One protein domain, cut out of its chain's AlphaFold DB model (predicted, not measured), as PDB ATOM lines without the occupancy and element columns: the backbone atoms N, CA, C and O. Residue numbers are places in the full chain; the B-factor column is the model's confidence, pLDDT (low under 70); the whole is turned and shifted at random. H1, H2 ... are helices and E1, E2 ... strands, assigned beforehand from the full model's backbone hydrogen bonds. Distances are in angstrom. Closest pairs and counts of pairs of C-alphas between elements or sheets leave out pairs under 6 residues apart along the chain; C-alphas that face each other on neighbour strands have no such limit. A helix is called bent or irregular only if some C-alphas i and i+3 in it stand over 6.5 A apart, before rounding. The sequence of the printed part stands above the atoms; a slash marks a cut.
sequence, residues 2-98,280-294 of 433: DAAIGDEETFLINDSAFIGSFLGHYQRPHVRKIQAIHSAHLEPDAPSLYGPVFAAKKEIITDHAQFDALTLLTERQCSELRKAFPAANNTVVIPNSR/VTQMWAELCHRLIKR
ATOM      1  N   ASP A   2     255.836 286.775 193.824       83.25
ATOM      2  CA  ASP A   2     255.487 287.535 195.044       83.25
ATOM      3  C   ASP A   2     256.674 288.301 195.655       83.25
ATOM      4  O   ASP A   2     256.569 289.494 195.902       83.25
ATOM      5  N   ALA A   3     257.847 287.668 195.775       85.94
ATOM      6  CA  ALA A   3     259.053 288.336 196.282       85.94
ATOM      7  C   ALA A   3     259.552 289.519 195.422       85.94
ATOM      8  O   ALA A   3     260.309 290.343 195.916       85.94
ATOM      9  N   ALA A   4     259.174 289.582 194.141       83.81
ATOM     10  CA  ALA A   4     259.565 290.656 193.225       83.81
ATOM     11  C   ALA A   4     258.488 291.743 193.081       83.81
ATOM     12  O   ALA A   4     258.821 292.868 192.732       83.81
ATOM     13  N   ILE A   5     257.216 291.398 193.310       87.12
ATOM     14  CA  ILE A   5     256.061 292.299 193.174       87.12
ATOM     15  C   ILE A   5     255.791 293.042 194.491       87.12
ATOM     16  O   ILE A   5     255.495 294.231 194.473       87.12
ATOM     17  N   GLY A   6     255.926 292.361 195.633       87.25
ATOM     18  CA  GLY A   6     255.551 292.927 196.930       87.25
ATOM     19  C   GLY A   6     254.039 293.131 197.049       87.25
ATOM     20  O   GLY A   6     253.271 292.284 196.596       87.25
ATOM     21  N   ASP A   7     253.634 294.244 197.663       86.69
ATOM     22  CA  ASP A   7     252.230 294.591 197.941       86.69
ATOM     23  C   ASP A   7     251.729 295.810 197.134       86.69
ATOM     24  O   ASP A   7     250.625 296.305 197.369       86.69
ATOM     25  N   GLU A   8     252.532 296.321 196.193       87.31
ATOM     26  CA  GLU A   8     252.183 297.497 195.385       87.31
ATOM     27  C   GLU A   8     251.198 297.160 194.251       87.31
ATOM     28  O   GLU A   8     251.229 296.072 193.666       87.31
ATOM     29  N   GLU A   9     250.344 298.126 193.888       88.06
ATOM     30  CA  GLU A   9     249.510 298.050 192.679       88.06
ATOM     31  C   GLU A   9     250.401 297.837 191.448       88.06
ATOM     32  O   GLU A   9     251.191 298.703 191.068       88.06
ATOM     33  N   THR A  10     250.274 296.668 190.819       91.12
ATOM     34  CA  THR A  10     251.221 296.196 189.807       91.12
ATOM     35  C   THR A  10     250.509 295.767 188.533       91.12
ATOM     36  O   THR A  10     249.582 294.955 188.557       91.12
ATOM     37  N   PHE A  11     251.007 296.235 187.388       92.69
ATOM     38  CA  PHE A  11     250.639 295.703 186.077       92.69
ATOM     39  C   PHE A  11     251.663 294.666 185.633       92.69
ATOM     40  O   PHE A  11     252.831 294.983 185.418       92.69
ATOM     41  N   LEU A  12     251.215 293.430 185.452       92.81
ATOM     42  CA  LEU A  12     252.032 292.355 184.917       92.81
ATOM     43  C   LEU A  12     251.675 292.132 183.448       92.81
ATOM     44  O   LEU A  12     250.663 291.502 183.138       92.81
ATOM     45  N   ILE A  13     252.512 292.658 182.555       94.69
ATOM     46  CA  ILE A  13     252.377 292.493 181.105       94.69
ATOM     47  C   ILE A  13     253.248 291.315 180.671       94.69
ATOM     48  O   ILE A  13     254.456 291.318 180.897       94.69
ATOM     49  N   ASN A  14     252.633 290.301 180.064       94.56
ATOM     50  CA  ASN A  14     253.332 289.123 179.569       94.56
ATOM     51  C   ASN A  14     253.142 288.954 178.060       94.56
ATOM     52  O   ASN A  14     252.024 288.776 177.583       94.56
ATOM     53  N   ASP A  15     254.254 288.900 177.332       92.94
ATOM     54  CA  ASP A  15     254.282 288.662 175.884       92.94
ATOM     55  C   ASP A  15     254.530 287.187 175.522       92.94
ATOM     56  O   ASP A  15     254.355 286.771 174.376       92.94
ATOM     57  N   SER A  16     254.961 286.372 176.492       90.81
ATOM     58  CA  SER A  16     255.368 284.990 176.251       90.81
ATOM     59  C   SER A  16     254.185 284.032 176.314       90.81
ATOM     60  O   SER A  16     253.563 283.864 177.364       90.81
ATOM     61  N   ALA A  17     253.931 283.316 175.218       85.88
ATOM     62  CA  ALA A  17     252.924 282.259 175.198       85.88
ATOM     63  C   ALA A  17     253.237 281.128 176.202       85.88
ATOM     64  O   ALA A  17     252.329 280.564 176.801       85.88
ATOM     65  N   PHE A  18     254.523 280.849 176.439       86.56
ATOM     66  CA  PHE A  18     254.952 279.827 177.395       86.56
ATOM     67  C   PHE A  18     254.683 280.226 178.848       86.56
ATOM     68  O   PHE A  18     254.301 279.389 179.648       86.56
ATOM     69  N   ILE A  19     254.885 281.493 179.216       86.62
ATOM     70  CA  ILE A  19     254.580 281.951 180.581       86.62
ATOM     71  C   ILE A  19     253.073 282.146 180.762       86.62
ATOM     72  O   ILE A  19     252.545 281.895 181.844       86.62
ATOM     73  N   GLY A  20     252.370 282.549 179.700       84.38
ATOM     74  CA  GLY A  20     250.941 282.848 179.751       84.38
ATOM     75  C   GLY A  20     250.084 281.656 180.173       84.38
ATOM     76  O   GLY A  20     249.147 281.844 180.945       84.38
ATOM     77  N   SER A  21     250.439 280.431 179.768       81.12
ATOM     78  CA  SER A  21     249.769 279.200 180.227       81.12
ATOM     79  C   SER A  21     249.780 279.043 181.750       81.12
ATOM     80  O   SER A  21     248.787 278.633 182.339       81.12
ATOM     81  N   PHE A  22     250.870 279.433 182.414       82.25
ATOM     82  CA  PHE A  22     250.988 279.327 183.872       82.25
ATOM     83  C   PHE A  22     250.433 280.554 184.598       82.25
ATOM     84  O   PHE A  22     249.915 280.451 185.712       82.25
ATOM     85  N   LEU A  23     250.532 281.729 183.969       83.38
ATOM     86  CA  LEU A  23     250.184 283.000 184.597       83.38
ATOM     87  C   LEU A  23     248.679 283.145 184.873       83.38
ATOM     88  O   LEU A  23     248.259 283.904 185.752       83.38
ATOM     89  N   GLY A  24     247.862 282.369 184.172       71.50
ATOM     90  CA  GLY A  24     246.437 282.250 184.428       71.50
ATOM     91  C   GLY A  24     246.070 281.976 185.888       71.50
ATOM     92  O   GLY A  24     245.181 282.628 186.440       71.50
ATOM     93  N   HIS A  25     246.830 281.099 186.546       75.44
ATOM     94  CA  HIS A  25     246.572 280.658 187.920       75.44
ATOM     95  C   HIS A  25     247.114 281.606 188.996       75.44
ATOM     96  O   HIS A  25     246.737 281.499 190.161       75.44
ATOM     97  N   TYR A  26     247.978 282.550 188.627       83.38
ATOM     98  CA  TYR A  26     248.465 283.559 189.557       83.38
ATOM     99  C   TYR A  26     247.375 284.612 189.786       83.38
ATOM    100  O   TYR A  26     246.927 285.256 188.839       83.38
ATOM    101  N   GLN A  27     246.910 284.780 191.023       77.38
ATOM    102  CA  GLN A  27     245.878 285.762 191.369       77.38
ATOM    103  C   GLN A  27     246.255 286.498 192.654       77.38
ATOM    104  O   GLN A  27     246.455 285.886 193.707       77.38
ATOM    105  N   ARG A  28     246.349 287.827 192.561       83.38
ATOM    106  CA  ARG A  28     246.565 288.739 193.689       83.38
ATOM    107  C   ARG A  28     245.665 289.962 193.508       83.38
ATOM    108  O   ARG A  28     245.606 290.473 192.393       83.38
ATOM    109  N   PRO A  29     244.988 290.458 194.561       81.50
ATOM    110  CA  PRO A  29     244.079 291.601 194.438       81.50
ATOM    111  C   PRO A  29     244.729 292.885 193.899       81.50
ATOM    112  O   PRO A  29     244.062 293.642 193.199       81.50
ATOM    113  N   HIS A  30     246.015 293.110 194.186       85.12
ATOM    114  CA  HIS A  30     246.784 294.286 193.751       85.12
ATOM    115  C   HIS A  30     247.508 294.087 192.402       85.12
ATOM    116  O   HIS A  30     248.202 294.988 191.943       85.12
ATOM    117  N   VAL A  31     247.375 292.923 191.750       89.12
ATOM    118  CA  VAL A  31     248.017 292.653 190.451       89.12
ATOM    119  C   VAL A  31     246.974 292.660 189.338       89.12
ATOM    120  O   VAL A  31     245.940 292.001 189.441       89.12
ATOM    121  N   ARG A  32     247.264 293.375 188.249       90.25
ATOM    122  CA  ARG A  32     246.511 293.338 186.989       90.25
ATOM    123  C   ARG A  32     247.334 292.621 185.927       90.25
ATOM    124  O   ARG A  32     248.415 293.074 185.560       90.25
ATOM    125  N   LYS A  33     246.829 291.497 185.432       91.25
ATOM    126  CA  LYS A  33     247.489 290.640 184.445       91.25
ATOM    127  C   LYS A  33     247.030 290.994 183.040       91.25
ATOM    128  O   LYS A  33     245.854 290.842 182.706       91.25
ATOM    129  N   ILE A  34     247.977 291.392 182.202       94.50
ATOM    130  CA  ILE A  34     247.743 291.657 180.788       94.50
ATOM    131  C   ILE A  34     248.545 290.646 179.973       94.50
ATOM    132  O   ILE A  34     249.770 290.606 180.048       94.50
ATOM    133  N   GLN A  35     247.856 289.826 179.187       95.69
ATOM    134  CA  GLN A  35     248.493 288.914 178.246       95.69
ATOM    135  C   GLN A  35     248.494 289.541 176.857       95.69
ATOM    136  O   GLN A  35     247.430 289.815 176.310       95.69
ATOM    137  N   ALA A  36     249.666 289.715 176.260       95.88
ATOM    138  CA  ALA A  36     249.796 290.194 174.893       95.88
ATOM    139  C   ALA A  36     249.990 289.040 173.911       95.88
ATOM    140  O   ALA A  36     250.715 288.078 174.177       95.88
ATOM    141  N   ILE A  37     249.321 289.129 172.764       95.00
ATOM    142  CA  ILE A  37     249.377 288.135 171.694       95.00
ATOM    143  C   ILE A  37     250.014 288.769 170.460       95.00
ATOM    144  O   ILE A  37     249.384 289.548 169.755       95.00
ATOM    145  N   HIS A  38     251.257 288.376 170.169       92.00
ATOM    146  CA  HIS A  38     252.068 288.965 169.088       92.00
ATOM    147  C   HIS A  38     251.940 288.288 167.717       92.00
ATOM    148  O   HIS A  38     252.555 288.702 166.738       92.00
ATOM    149  N   SER A  39     251.183 287.198 167.635       92.00
ATOM    150  CA  SER A  39     250.988 286.421 166.404       92.00
ATOM    151  C   SER A  39     249.533 285.996 166.262       92.00
ATOM    152  O   SER A  39     248.769 286.066 167.225       92.00
ATOM    153  N   ALA A  40     249.149 285.529 165.071       94.06
ATOM    154  CA  ALA A  40     247.832 284.943 164.860       94.06
ATOM    155  C   ALA A  40     247.531 283.882 165.937       94.06
ATOM    156  O   ALA A  40     248.416 283.133 166.371       94.06
ATOM    157  N   HIS A  41     246.287 283.866 166.413       94.62
ATOM    158  CA  HIS A  41     245.841 282.871 167.386       94.62
ATOM    159  C   HIS A  41     245.429 281.567 166.700       94.62
ATOM    160  O   HIS A  41     245.760 280.503 167.213       94.62
ATOM    161  N   LEU A  42     244.796 281.666 165.531       95.19
ATOM    162  CA  LEU A  42     244.451 280.548 164.658       95.19
ATOM    163  C   LEU A  42     245.650 280.108 163.823       95.19
ATOM    164  O   LEU A  42     246.479 280.938 163.444       95.19
ATOM    165  N   GLU A  43     245.708 278.819 163.514       93.44
ATOM    166  CA  GLU A  43     246.645 278.293 162.529       93.44
ATOM    167  C   GLU A  43     246.347 278.855 161.127       93.44
ATOM    168  O   GLU A  43     245.204 279.223 160.836       93.44
ATOM    169  N   PRO A  44     247.352 278.923 160.231       90.12
ATOM    170  CA  PRO A  44     247.194 279.563 158.925       90.12
ATOM    171  C   PRO A  44     246.072 278.968 158.061       90.12
ATOM    172  O   PRO A  44     245.445 279.692 157.296       90.12
ATOM    173  N   ASP A  45     245.814 277.667 158.202       88.31
ATOM    174  CA  ASP A  45     244.808 276.915 157.437       88.31
ATOM    175  C   ASP A  45     243.477 276.739 158.180       88.31
ATOM    176  O   ASP A  45     242.627 275.953 157.763       88.31
ATOM    177  N   ALA A  46     243.271 277.452 159.294       91.56
ATOM    178  CA  ALA A  46     242.042 277.331 160.066       91.56
ATOM    179  C   ALA A  46     240.813 277.667 159.194       91.56
ATOM    180  O   ALA A  46     240.710 278.787 158.690       91.56
ATOM    181  N   PRO A  47     239.834 276.757 159.034       87.81
ATOM    182  CA  PRO A  47     238.739 276.936 158.072       87.81
ATOM    183  C   PRO A  47     237.741 278.028 158.487       87.81
ATOM    184  O   PRO A  47     236.974 278.529 157.671       87.81
ATOM    185  N   SER A  48     237.731 278.405 159.765       92.62
ATOM    186  CA  SER A  48     236.835 279.410 160.331       92.62
ATOM    187  C   SER A  48     237.450 280.018 161.594       92.62
ATOM    188  O   SER A  48     238.560 279.656 161.986       92.62
ATOM    189  N   LEU A  49     236.729 280.935 162.244       93.69
ATOM    190  CA  LEU A  49     237.116 281.494 163.545       93.69
ATOM    191  C   LEU A  49     237.024 280.488 164.713       93.69
ATOM    192  O   LEU A  49     237.500 280.784 165.802       93.69
ATOM    193  N   TYR A  50     236.452 279.301 164.476       94.38
ATOM    194  CA  TYR A  50     236.389 278.177 165.426       94.38
ATOM    195  C   TYR A  50     237.431 277.087 165.123       94.38
ATOM    196  O   TYR A  50     237.403 276.014 165.725       94.38
ATOM    197  N   GLY A  51     238.305 277.328 164.139       92.31
ATOM    198  CA  GLY A  51     239.349 276.393 163.728       92.31
ATOM    199  C   GLY A  51     240.472 276.236 164.763       92.31
ATOM    200  O   GLY A  51     240.415 276.825 165.845       92.31
ATOM    201  N   PRO A  52     241.510 275.451 164.434       94.38
ATOM    202  CA  PRO A  52     242.579 275.156 165.372       94.38
ATOM    203  C   PRO A  52     243.354 276.425 165.739       94.38
ATOM    204  O   PRO A  52     243.783 277.194 164.874       94.38
ATOM    205  N   VAL A  53     243.558 276.634 167.037       94.56
ATOM    206  CA  VAL A  53     244.500 277.623 167.563       94.56
ATOM    207  C   VAL A  53     245.904 277.031 167.607       94.56
ATOM    208  O   VAL A  53     246.072 275.830 167.812       94.56
ATOM    209  N   PHE A  54     246.935 277.870 167.497       92.88
ATOM    210  CA  PHE A  54     248.312 277.406 167.668       92.88
ATOM    211  C   PHE A  54     248.485 276.698 169.017       92.88
ATOM    212  O   PHE A  54     248.191 277.280 170.066       92.88
ATOM    213  N   ALA A  55     249.061 275.493 169.003       91.75
ATOM    214  CA  ALA A  55     249.240 274.663 170.196       91.75
ATOM    215  C   ALA A  55     249.900 275.406 171.373       91.75
ATOM    216  O   ALA A  55     249.457 275.280 172.512       91.75
ATOM    217  N   ALA A  56     250.899 276.251 171.093       90.25
ATOM    218  CA  ALA A  56     251.598 277.051 172.102       90.25
ATOM    219  C   ALA A  56     250.714 278.102 172.804       90.25
ATOM    220  O   ALA A  56     251.105 278.628 173.839       90.25
ATOM    221  N   LYS A  57     249.549 278.443 172.242       91.62
ATOM    222  CA  LYS A  57     248.640 279.481 172.754       91.62
ATOM    223  C   LYS A  57     247.314 278.920 173.254       91.62
ATOM    224  O   LYS A  57     246.483 279.688 173.726       91.62
ATOM    225  N   LYS A  58     247.087 277.610 173.145       90.38
ATOM    226  CA  LYS A  58     245.768 277.005 173.355       90.38
ATOM    227  C   LYS A  58     245.158 277.312 174.724       90.38
ATOM    228  O   LYS A  58     243.981 277.646 174.812       90.38
ATOM    229  N   GLU A  59     245.967 277.282 175.779       87.19
ATOM    230  CA  GLU A  59     245.520 277.565 177.149       87.19
ATOM    231  C   GLU A  59     245.227 279.049 177.353       87.19
ATOM    232  O   GLU A  59     244.265 279.406 178.023       87.19
ATOM    233  N   ILE A  60     246.002 279.920 176.706       91.31
ATOM    234  CA  ILE A  60     245.772 281.362 176.743       91.31
ATOM    235  C   ILE A  60     244.482 281.715 176.010       91.31
ATOM    236  O   ILE A  60     243.671 282.458 176.544       91.31
ATOM    237  N   ILE A  61     244.294 281.197 174.795       92.62
ATOM    238  CA  ILE A  61     243.179 281.576 173.926       92.62
ATOM    239  C   ILE A  61     241.869 280.966 174.416       92.62
ATOM    240  O   ILE A  61     240.894 281.687 174.566       92.62
ATOM    241  N   THR A  62     241.836 279.671 174.735       86.56
ATOM    242  CA  THR A  62     240.589 279.015 175.179       86.56
ATOM    243  C   THR A  62     240.198 279.347 176.621       86.56
ATOM    244  O   THR A  62     239.084 279.029 177.050       86.56
ATOM    245  N   ASP A  63     241.091 279.991 177.380       82.94
ATOM    246  CA  ASP A  63     240.845 280.408 178.761       82.94
ATOM    247  C   ASP A  63     241.200 281.870 179.040       82.94
ATOM    248  O   ASP A  63     241.545 282.239 180.159       82.94
ATOM    249  N   HIS A  64     241.102 282.738 178.032       88.69
ATOM    250  CA  HIS A  64     241.595 284.110 178.160       88.69
ATOM    251  C   HIS A  64     240.894 284.940 179.247       88.69
ATOM    252  O   HIS A  64     241.440 285.951 179.680       88.69
ATOM    253  N   ALA A  65     239.724 284.509 179.729       83.94
ATOM    254  CA  ALA A  65     238.994 285.110 180.849       83.94
ATOM    255  C   ALA A  65     239.815 285.199 182.153       83.94
ATOM    256  O   ALA A  65     239.500 286.004 183.023       83.94
ATOM    257  N   GLN A  66     240.862 284.382 182.298       82.38
ATOM    258  CA  GLN A  66     241.741 284.381 183.471       82.38
ATOM    259  C   GLN A  66     242.691 285.588 183.565       82.38
ATOM    260  O   GLN A  66     243.377 285.754 184.580       82.38
ATOM    261  N   PHE A  67     242.773 286.393 182.503       88.94
ATOM    262  CA  PHE A  67     243.543 287.634 182.455       88.94
ATOM    263  C   PHE A  67     242.619 288.841 182.623       88.94
ATOM    264  O   PHE A  67     241.476 288.830 182.164       88.94
ATOM    265  N   ASP A  68     243.124 289.921 183.211       89.44
ATOM    266  CA  ASP A  68     242.377 291.178 183.304       89.44
ATOM    267  C   ASP A  68     242.210 291.828 181.927       89.44
ATOM    268  O   ASP A  68     241.176 292.444 181.646       89.44
ATOM    269  N   ALA A  69     243.202 291.643 181.051       93.00
ATOM    270  CA  ALA A  69     243.103 291.954 179.634       93.00
ATOM    271  C   ALA A  69     243.914 290.984 178.759       93.00
ATOM    272  O   ALA A  69     245.004 290.550 179.130       93.00
ATOM    273  N   LEU A  70     243.391 290.702 177.565       95.44
ATOM    274  CA  LEU A  70     244.110 290.048 176.476       95.44
ATOM    275  C   LEU A  70     244.310 291.065 175.346       95.44
ATOM    276  O   LEU A  70     243.337 291.470 174.704       95.44
ATOM    277  N   THR A  71     245.546 291.498 175.101       97.06
ATOM    278  CA  THR A  71     245.847 292.438 174.018       97.06
ATOM    279  C   THR A  71     246.151 291.701 172.718       97.06
ATOM    280  O   THR A  71     246.894 290.719 172.682       97.06
ATOM    281  N   LEU A  72     245.526 292.165 171.640       97.56
ATOM    282  CA  LEU A  72     245.630 291.629 170.283       97.56
ATOM    283  C   LEU A  72     246.084 292.754 169.355       97.56
ATOM    284  O   LEU A  72     245.827 293.925 169.630       97.56
ATOM    285  N   LEU A  73     246.739 292.418 168.247       97.50
ATOM    286  CA  LEU A  73     247.353 293.440 167.393       97.50
ATOM    287  C   LEU A  73     246.388 294.059 166.374       97.50
ATOM    288  O   LEU A  73     246.693 295.107 165.813       97.50
ATOM    289  N   THR A  74     245.252 293.410 166.109       97.31
ATOM    290  CA  THR A  74     244.334 293.772 165.017       97.31
ATOM    291  C   THR A  74     242.871 293.712 165.443       97.31
ATOM    292  O   THR A  74     242.487 292.913 166.306       97.31
ATOM    293  N   GLU A  75     242.036 294.533 164.806       96.62
ATOM    294  CA  GLU A  75     240.586 294.549 165.015       96.62
ATOM    295  C   GLU A  75     239.955 293.257 164.511       96.62
ATOM    296  O   GLU A  75     239.114 292.676 165.199       96.62
ATOM    297  N   ARG A  76     240.411 292.740 163.361       95.88
ATOM    298  CA  ARG A  76     239.911 291.463 162.837       95.88
ATOM    299  C   ARG A  76     240.180 290.310 163.806       95.88
ATOM    300  O   ARG A  76     239.258 289.554 164.108       95.88
ATOM    301  N   GLN A  77     241.393 290.205 164.357       96.50
ATOM    302  CA  GLN A  77     241.730 289.162 165.335       96.50
ATOM    303  C   GLN A  77     240.908 289.290 166.621       96.50
ATOM    304  O   GLN A  77     240.452 288.283 167.161       96.50
ATOM    305  N   CYS A  78     240.697 290.517 167.103       96.81
ATOM    306  CA  CYS A  78     239.880 290.798 168.281       96.81
ATOM    307  C   CYS A  78     238.404 290.466 168.065       96.81
ATOM    308  O   CYS A  78     237.795 289.794 168.896       96.81
ATOM    309  N   SER A  79     237.839 290.871 166.928       96.06
ATOM    310  CA  SER A  79     236.464 290.552 166.553       96.06
ATOM    311  C   SER A  79     236.255 289.045 166.395       96.06
ATOM    312  O   SER A  79     235.257 288.524 166.884       96.06
ATOM    313  N   GLU A  80     237.152 288.337 165.701       95.56
ATOM    314  CA  GLU A  80     237.052 286.879 165.542       95.56
ATOM    315  C   GLU A  80     237.130 286.177 166.905       95.56
ATOM    316  O   GLU A  80     236.267 285.355 167.207       95.56
ATOM    317  N   LEU A  81     238.055 286.579 167.786       95.38
ATOM    318  CA  LEU A  81     238.155 285.980 169.117       95.38
ATOM    319  C   LEU A  81     236.930 286.270 169.997       95.38
ATOM    320  O   LEU A  81     236.438 285.364 170.660       95.38
ATOM    321  N   ARG A  82     236.392 287.498 169.978       94.81
ATOM    322  CA  ARG A  82     235.156 287.846 170.709       94.81
ATOM    323  C   ARG A  82     233.935 287.084 170.199       94.81
ATOM    324  O   ARG A  82     233.035 286.817 170.980       94.81
ATOM    325  N   LYS A  83     233.882 286.752 168.906       95.00
ATOM    326  CA  LYS A  83     232.819 285.901 168.349       95.00
ATOM    327  C   LYS A  83     232.984 284.445 168.779       95.00
ATOM    328  O   LYS A  83     231.984 283.796 169.051       95.00
ATOM    329  N   ALA A  84     234.223 283.955 168.859       94.44
ATOM    330  CA  ALA A  84     234.517 282.603 169.325       94.44
ATOM    331  C   ALA A  84     234.281 282.436 170.836       94.44
ATOM    332  O   ALA A  84     233.767 281.406 171.253       94.44
ATOM    333  N   PHE A  85     234.630 283.440 171.644       92.06
ATOM    334  CA  PHE A  85     234.553 283.419 173.111       92.06
ATOM    335  C   PHE A  85     233.895 284.699 173.669       92.06
ATOM    336  O   PHE A  85     234.553 285.521 174.318       92.06
ATOM    337  N   PRO A  86     232.594 284.921 173.394       90.00
ATOM    338  CA  PRO A  86     231.870 286.129 173.792       90.00
ATOM    339  C   PRO A  86     231.758 286.370 175.298       90.00
ATOM    340  O   PRO A  86     231.538 287.516 175.691       90.00
ATOM    341  N   ALA A  87     231.909 285.352 176.153       82.12
ATOM    342  CA  ALA A  87     231.700 285.540 177.587       82.12
ATOM    343  C   ALA A  87     232.733 286.496 178.191       82.12
ATOM    344  O   ALA A  87     232.450 287.223 179.143       82.12
ATOM    345  N   ALA A  88     233.960 286.468 177.672       76.25
ATOM    346  CA  ALA A  88     235.078 287.195 178.239       76.25
ATOM    347  C   ALA A  88     235.235 288.568 177.568       76.25
ATOM    348  O   ALA A  88     235.885 288.741 176.538       76.25
ATOM    349  N   ASN A  89     234.664 289.591 178.206       82.94
ATOM    350  CA  ASN A  89     234.791 290.988 177.788       82.94
ATOM    351  C   ASN A  89     236.114 291.616 178.282       82.94
ATOM    352  O   ASN A  89     236.130 292.566 179.075       82.94
ATOM    353  N   ASN A  90     237.247 291.031 177.889       89.94
ATOM    354  CA  ASN A  90     238.585 291.457 178.322       89.94
ATOM    355  C   ASN A  90     239.597 291.604 177.172       89.94
ATOM    356  O   ASN A  90     240.773 291.861 177.413       89.94
ATOM    357  N   THR A  91     239.171 291.457 175.924       94.50
ATOM    358  CA  THR A  91     240.045 291.617 174.759       94.50
ATOM    359  C   THR A  91     240.176 293.086 174.369       94.50
ATOM    360  O   THR A  91     239.196 293.833 174.397       94.50
ATOM    361  N   VAL A  92     241.380 293.524 174.000       96.50
ATOM    362  CA  VAL A  92     241.672 294.914 173.613       96.50
ATOM    363  C   VAL A  92     242.635 294.925 172.433       96.50
ATOM    364  O   VAL A  92     243.580 294.146 172.403       96.50
ATOM    365  N   VAL A  93     242.416 295.816 171.466       97.88
ATOM    366  CA  VAL A  93     243.351 295.998 170.352       97.88
ATOM    367  C   VAL A  93     244.422 296.997 170.748       97.88
ATOM    368  O   VAL A  93     244.107 298.136 171.088       97.88
ATOM    369  N   ILE A  94     245.679 296.564 170.713       97.75
ATOM    370  CA  ILE A  94     246.849 297.430 170.812       97.75
ATOM    371  C   ILE A  94     247.853 296.961 169.751       97.75
ATOM    372  O   ILE A  94     248.462 295.904 169.928       97.75
ATOM    373  N   PRO A  95     248.004 297.689 168.631       97.06
ATOM    374  CA  PRO A  95     248.904 297.288 167.558       97.06
ATOM    375  C   PRO A  95     250.363 297.405 168.000       97.06
ATOM    376  O   PRO A  95     250.693 298.148 168.927       97.06
ATOM    377  N   ASN A  96     251.263 296.722 167.291       95.00
ATOM    378  CA  ASN A  96     252.690 296.950 167.493       95.00
ATOM    379  C   ASN A  96     253.065 298.357 167.030       95.00
ATOM    380  O   ASN A  96     252.623 298.818 165.974       95.00
ATOM    381  N   SER A  97     253.903 299.026 167.820       93.69
ATOM    382  CA  SER A  97     254.342 300.379 167.515       93.69
ATOM    383  C   SER A  97     255.610 300.400 166.676       93.69
ATOM    384  O   SER A  97     256.411 299.457 166.657       93.69
ATOM    385  N   ARG A  98     255.813 301.522 165.990       89.81
ATOM    386  CA  ARG A  98     257.093 301.846 165.381       89.81
ATOM    387  C   ARG A  98     257.392 303.328 165.502       89.81
ATOM    388  O   ARG A  98     256.498 304.177 165.498       89.81
ATOM    389  N   VAL A 280     250.539 304.492 170.305       97.00
ATOM    390  CA  VAL A 280     250.398 303.151 170.892       97.00
ATOM    391  C   VAL A 280     250.673 303.161 172.399       97.00
ATOM    392  O   VAL A 280     249.960 302.503 173.157       97.00
ATOM    393  N   THR A 281     251.649 303.940 172.876       96.69
ATOM    394  CA  THR A 281     251.886 304.126 174.316       96.69
ATOM    395  C   THR A 281     250.666 304.732 175.009       96.69
ATOM    396  O   THR A 281     250.318 304.302 176.107       96.69
ATOM    397  N   GLN A 282     249.970 305.672 174.365       97.19
ATOM    398  CA  GLN A 282     248.730 306.234 174.897       97.19
ATOM    399  C   GLN A 282     247.625 305.167 175.019       97.19
ATOM    400  O   GLN A 282     246.955 305.102 176.048       97.19
ATOM    401  N   MET A 283     247.490 304.268 174.036       97.75
ATOM    402  CA  MET A 283     246.545 303.140 174.109       97.75
ATOM    403  C   MET A 283     246.855 302.197 175.284       97.75
ATOM    404  O   MET A 283     245.942 301.745 175.982       97.75
ATOM    405  N   TRP A 284     248.138 301.921 175.538       97.69
ATOM    406  CA  TRP A 284     248.573 301.158 176.714       97.69
ATOM    407  C   TRP A 284     248.240 301.876 178.025       97.69
ATOM    408  O   TRP A 284     247.690 301.254 178.934       97.69
ATOM    409  N   ALA A 285     248.509 303.179 178.121       96.12
ATOM    410  CA  ALA A 285     248.183 303.974 179.304       96.12
ATOM    411  C   ALA A 285     246.670 303.973 179.597       96.12
ATOM    412  O   ALA A 285     246.252 303.797 180.743       96.12
ATOM    413  N   GLU A 286     245.837 304.092 178.560       96.25
ATOM    414  CA  GLU A 286     244.378 304.008 178.669       96.25
ATOM    415  C   GLU A 286     243.900 302.626 179.120       96.25
ATOM    416  O   GLU A 286     242.969 302.522 179.924       96.25
ATOM    417  N   LEU A 287     244.534 301.548 178.645       95.44
ATOM    418  CA  LEU A 287     244.264 300.204 179.149       95.44
ATOM    419  C   LEU A 287     244.584 300.100 180.643       95.44
ATOM    420  O   LEU A 287     243.705 299.704 181.410       95.44
ATOM    421  N   CYS A 288     245.786 300.495 181.063       94.06
ATOM    422  CA  CYS A 288     246.180 300.449 182.469       94.06
ATOM    423  C   CYS A 288     245.197 301.241 183.344       94.06
ATOM    424  O   CYS A 288     244.670 300.702 184.315       94.06
ATOM    425  N   HIS A 289     244.835 302.465 182.944       93.06
ATOM    426  CA  HIS A 289     243.869 303.297 183.673       93.06
ATOM    427  C   HIS A 289     242.483 302.653 183.803       93.06
ATOM    428  O   HIS A 289     241.847 302.739 184.856       93.06
ATOM    429  N   ARG A 290     242.000 301.974 182.751       91.25
ATOM    430  CA  ARG A 290     240.730 301.226 182.804       91.25
ATOM    431  C   ARG A 290     240.785 300.060 183.791       91.25
ATOM    432  O   ARG A 290     239.787 299.797 184.457       91.25
ATOM    433  N   LEU A 291     241.926 299.379 183.897       89.81
ATOM    434  CA  LEU A 291     242.093 298.217 184.774       89.81
ATOM    435  C   LEU A 291     242.239 298.584 186.262       89.81
ATOM    436  O   LEU A 291     241.851 297.779 187.107       89.81
ATOM    437  N   ILE A 292     242.694 299.798 186.596       85.94
ATOM    438  CA  ILE A 292     242.672 300.313 187.984       85.94
ATOM    439  C   ILE A 292     241.230 300.393 188.499       85.94
ATOM    440  O   ILE A 292     240.927 300.009 189.623       85.94
ATOM    441  N   LYS A 293     240.313 300.879 187.657       71.88
ATOM    442  CA  LYS A 293     238.936 301.223 188.048       71.88
ATOM    443  C   LYS A 293     237.966 300.042 188.067       71.88
ATOM    444  O   LYS A 293     236.774 300.250 188.283       71.88
ATOM    445  N   ARG A 294     238.423 298.822 187.782       66.19
ATOM    446  CA  ARG A 294     237.548 297.653 187.647       66.19
ATOM    447  C   ARG A 294     237.139 297.136 189.044       66.19
ATOM    448  O   ARG A 294     237.998 296.649 189.769       66.19
TER     449      ARG A 294
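This is residues 2 to 98 and 280 to 294 of the 433 residues of a protein of Brevibacterium luteolum (UniProt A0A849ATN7). A twisted sheet of four parallel strands has helices on both faces: H2 and H4 pack on one face, with H3 beside H2, and the longest helix, H5, packs on the other, making three layers. H1 lies at one end of the long axis, and the loop of residues 38 to 54 reaches towards the other end. The printed part has 112 residues, with five named helices and four named strands in the order H1 E1 H2 E2 H3 E3 H4 E4 H5; the sheet's order is E1 E2 E3 E4, and the class is mixed, helices and strands. The whole is compact, with a radius of gyration of the C-alphas of 14.1 A, and elongated, with spans of 46 by 28 by 28 A.

H1 is residues 2 to 5, with C-alpha 2 at (255.487, 287.535, 195.044). E1 is residues 10 to 14, 12.6 A long, and H2 is residues 17 to 23. E2, residues 31 to 37, is 19.3 A long and ends with C-alpha 37 at (249.377, 288.135, 171.694). H3 is residues 55 to 62; it is irregular, with C-alphas 56 and 59 7.9 A apart. E3 is residues 69 to 72, H4 is residues 75 to 84, 14.1 A long, and E4 is residues 91 to 93. H5, residues 280 to 292, is 19.0 A long and ends with C-alpha 292 at (242.672, 300.313, 187.984).

E1 and E2 are parallel at 20 degrees, with N 12 and O 32 2.8 A apart, within hydrogen-bond range. E2 and E3 are parallel at 18 degrees, with N 71 and O 35 at 2.8 A. E3 and E4 are parallel at 41 degrees, with N 92 and O 70 at 2.9 A. E1, H2, E2, then E2, H3, E3, then E3, H4, E4 are strand-helix-strand units, two parallel neighbour strands with a helix between, each with a right-handed crossover. H2 is over E2 at a height over the sheet of 9.3 A; the closest C-alphas are those of Gly 20 and Gln 35, 6.7 A. H4, on the same face as H2, has a height over the sheet of 9.2 A and runs along E4, at 1 degrees on the local plane; the closest C-alphas are those of Glu 75 and Val 93, 6.2 A. H2 and H3 touch at a steep tilt of 43 degrees, the same way, the C-alphas of Ser 21 and Glu 59 being closest at 5.5 A. H3 only grazes the sheet, with residues 57 to 61. H5 is on the sheet, with the C-alphas of Arg 32 and Leu 291 the closest of E2 and H5 at 6.9 A. H1 is not on the sheet and is apart from H5. In H4 and H5 every O i to N i+4 pair is within hydrogen-bond range; in H3 2 of 4 are, in H2 1 of 3, beside 2 of 4 O i to N i+3 pairs, and H1 is too short for such a pair.

The C-alphas of Asp 7 and Pro 47, the two farthest apart, are 45.6 A apart. Residues 99 to 279 are not printed, and C-alphas 98 and 280 are 8.8 A apart across the cut. The link from E2 to H3, 17 residues, is long. The mean pLDDT of the printed part is 90.4, and residue 294 is under 70.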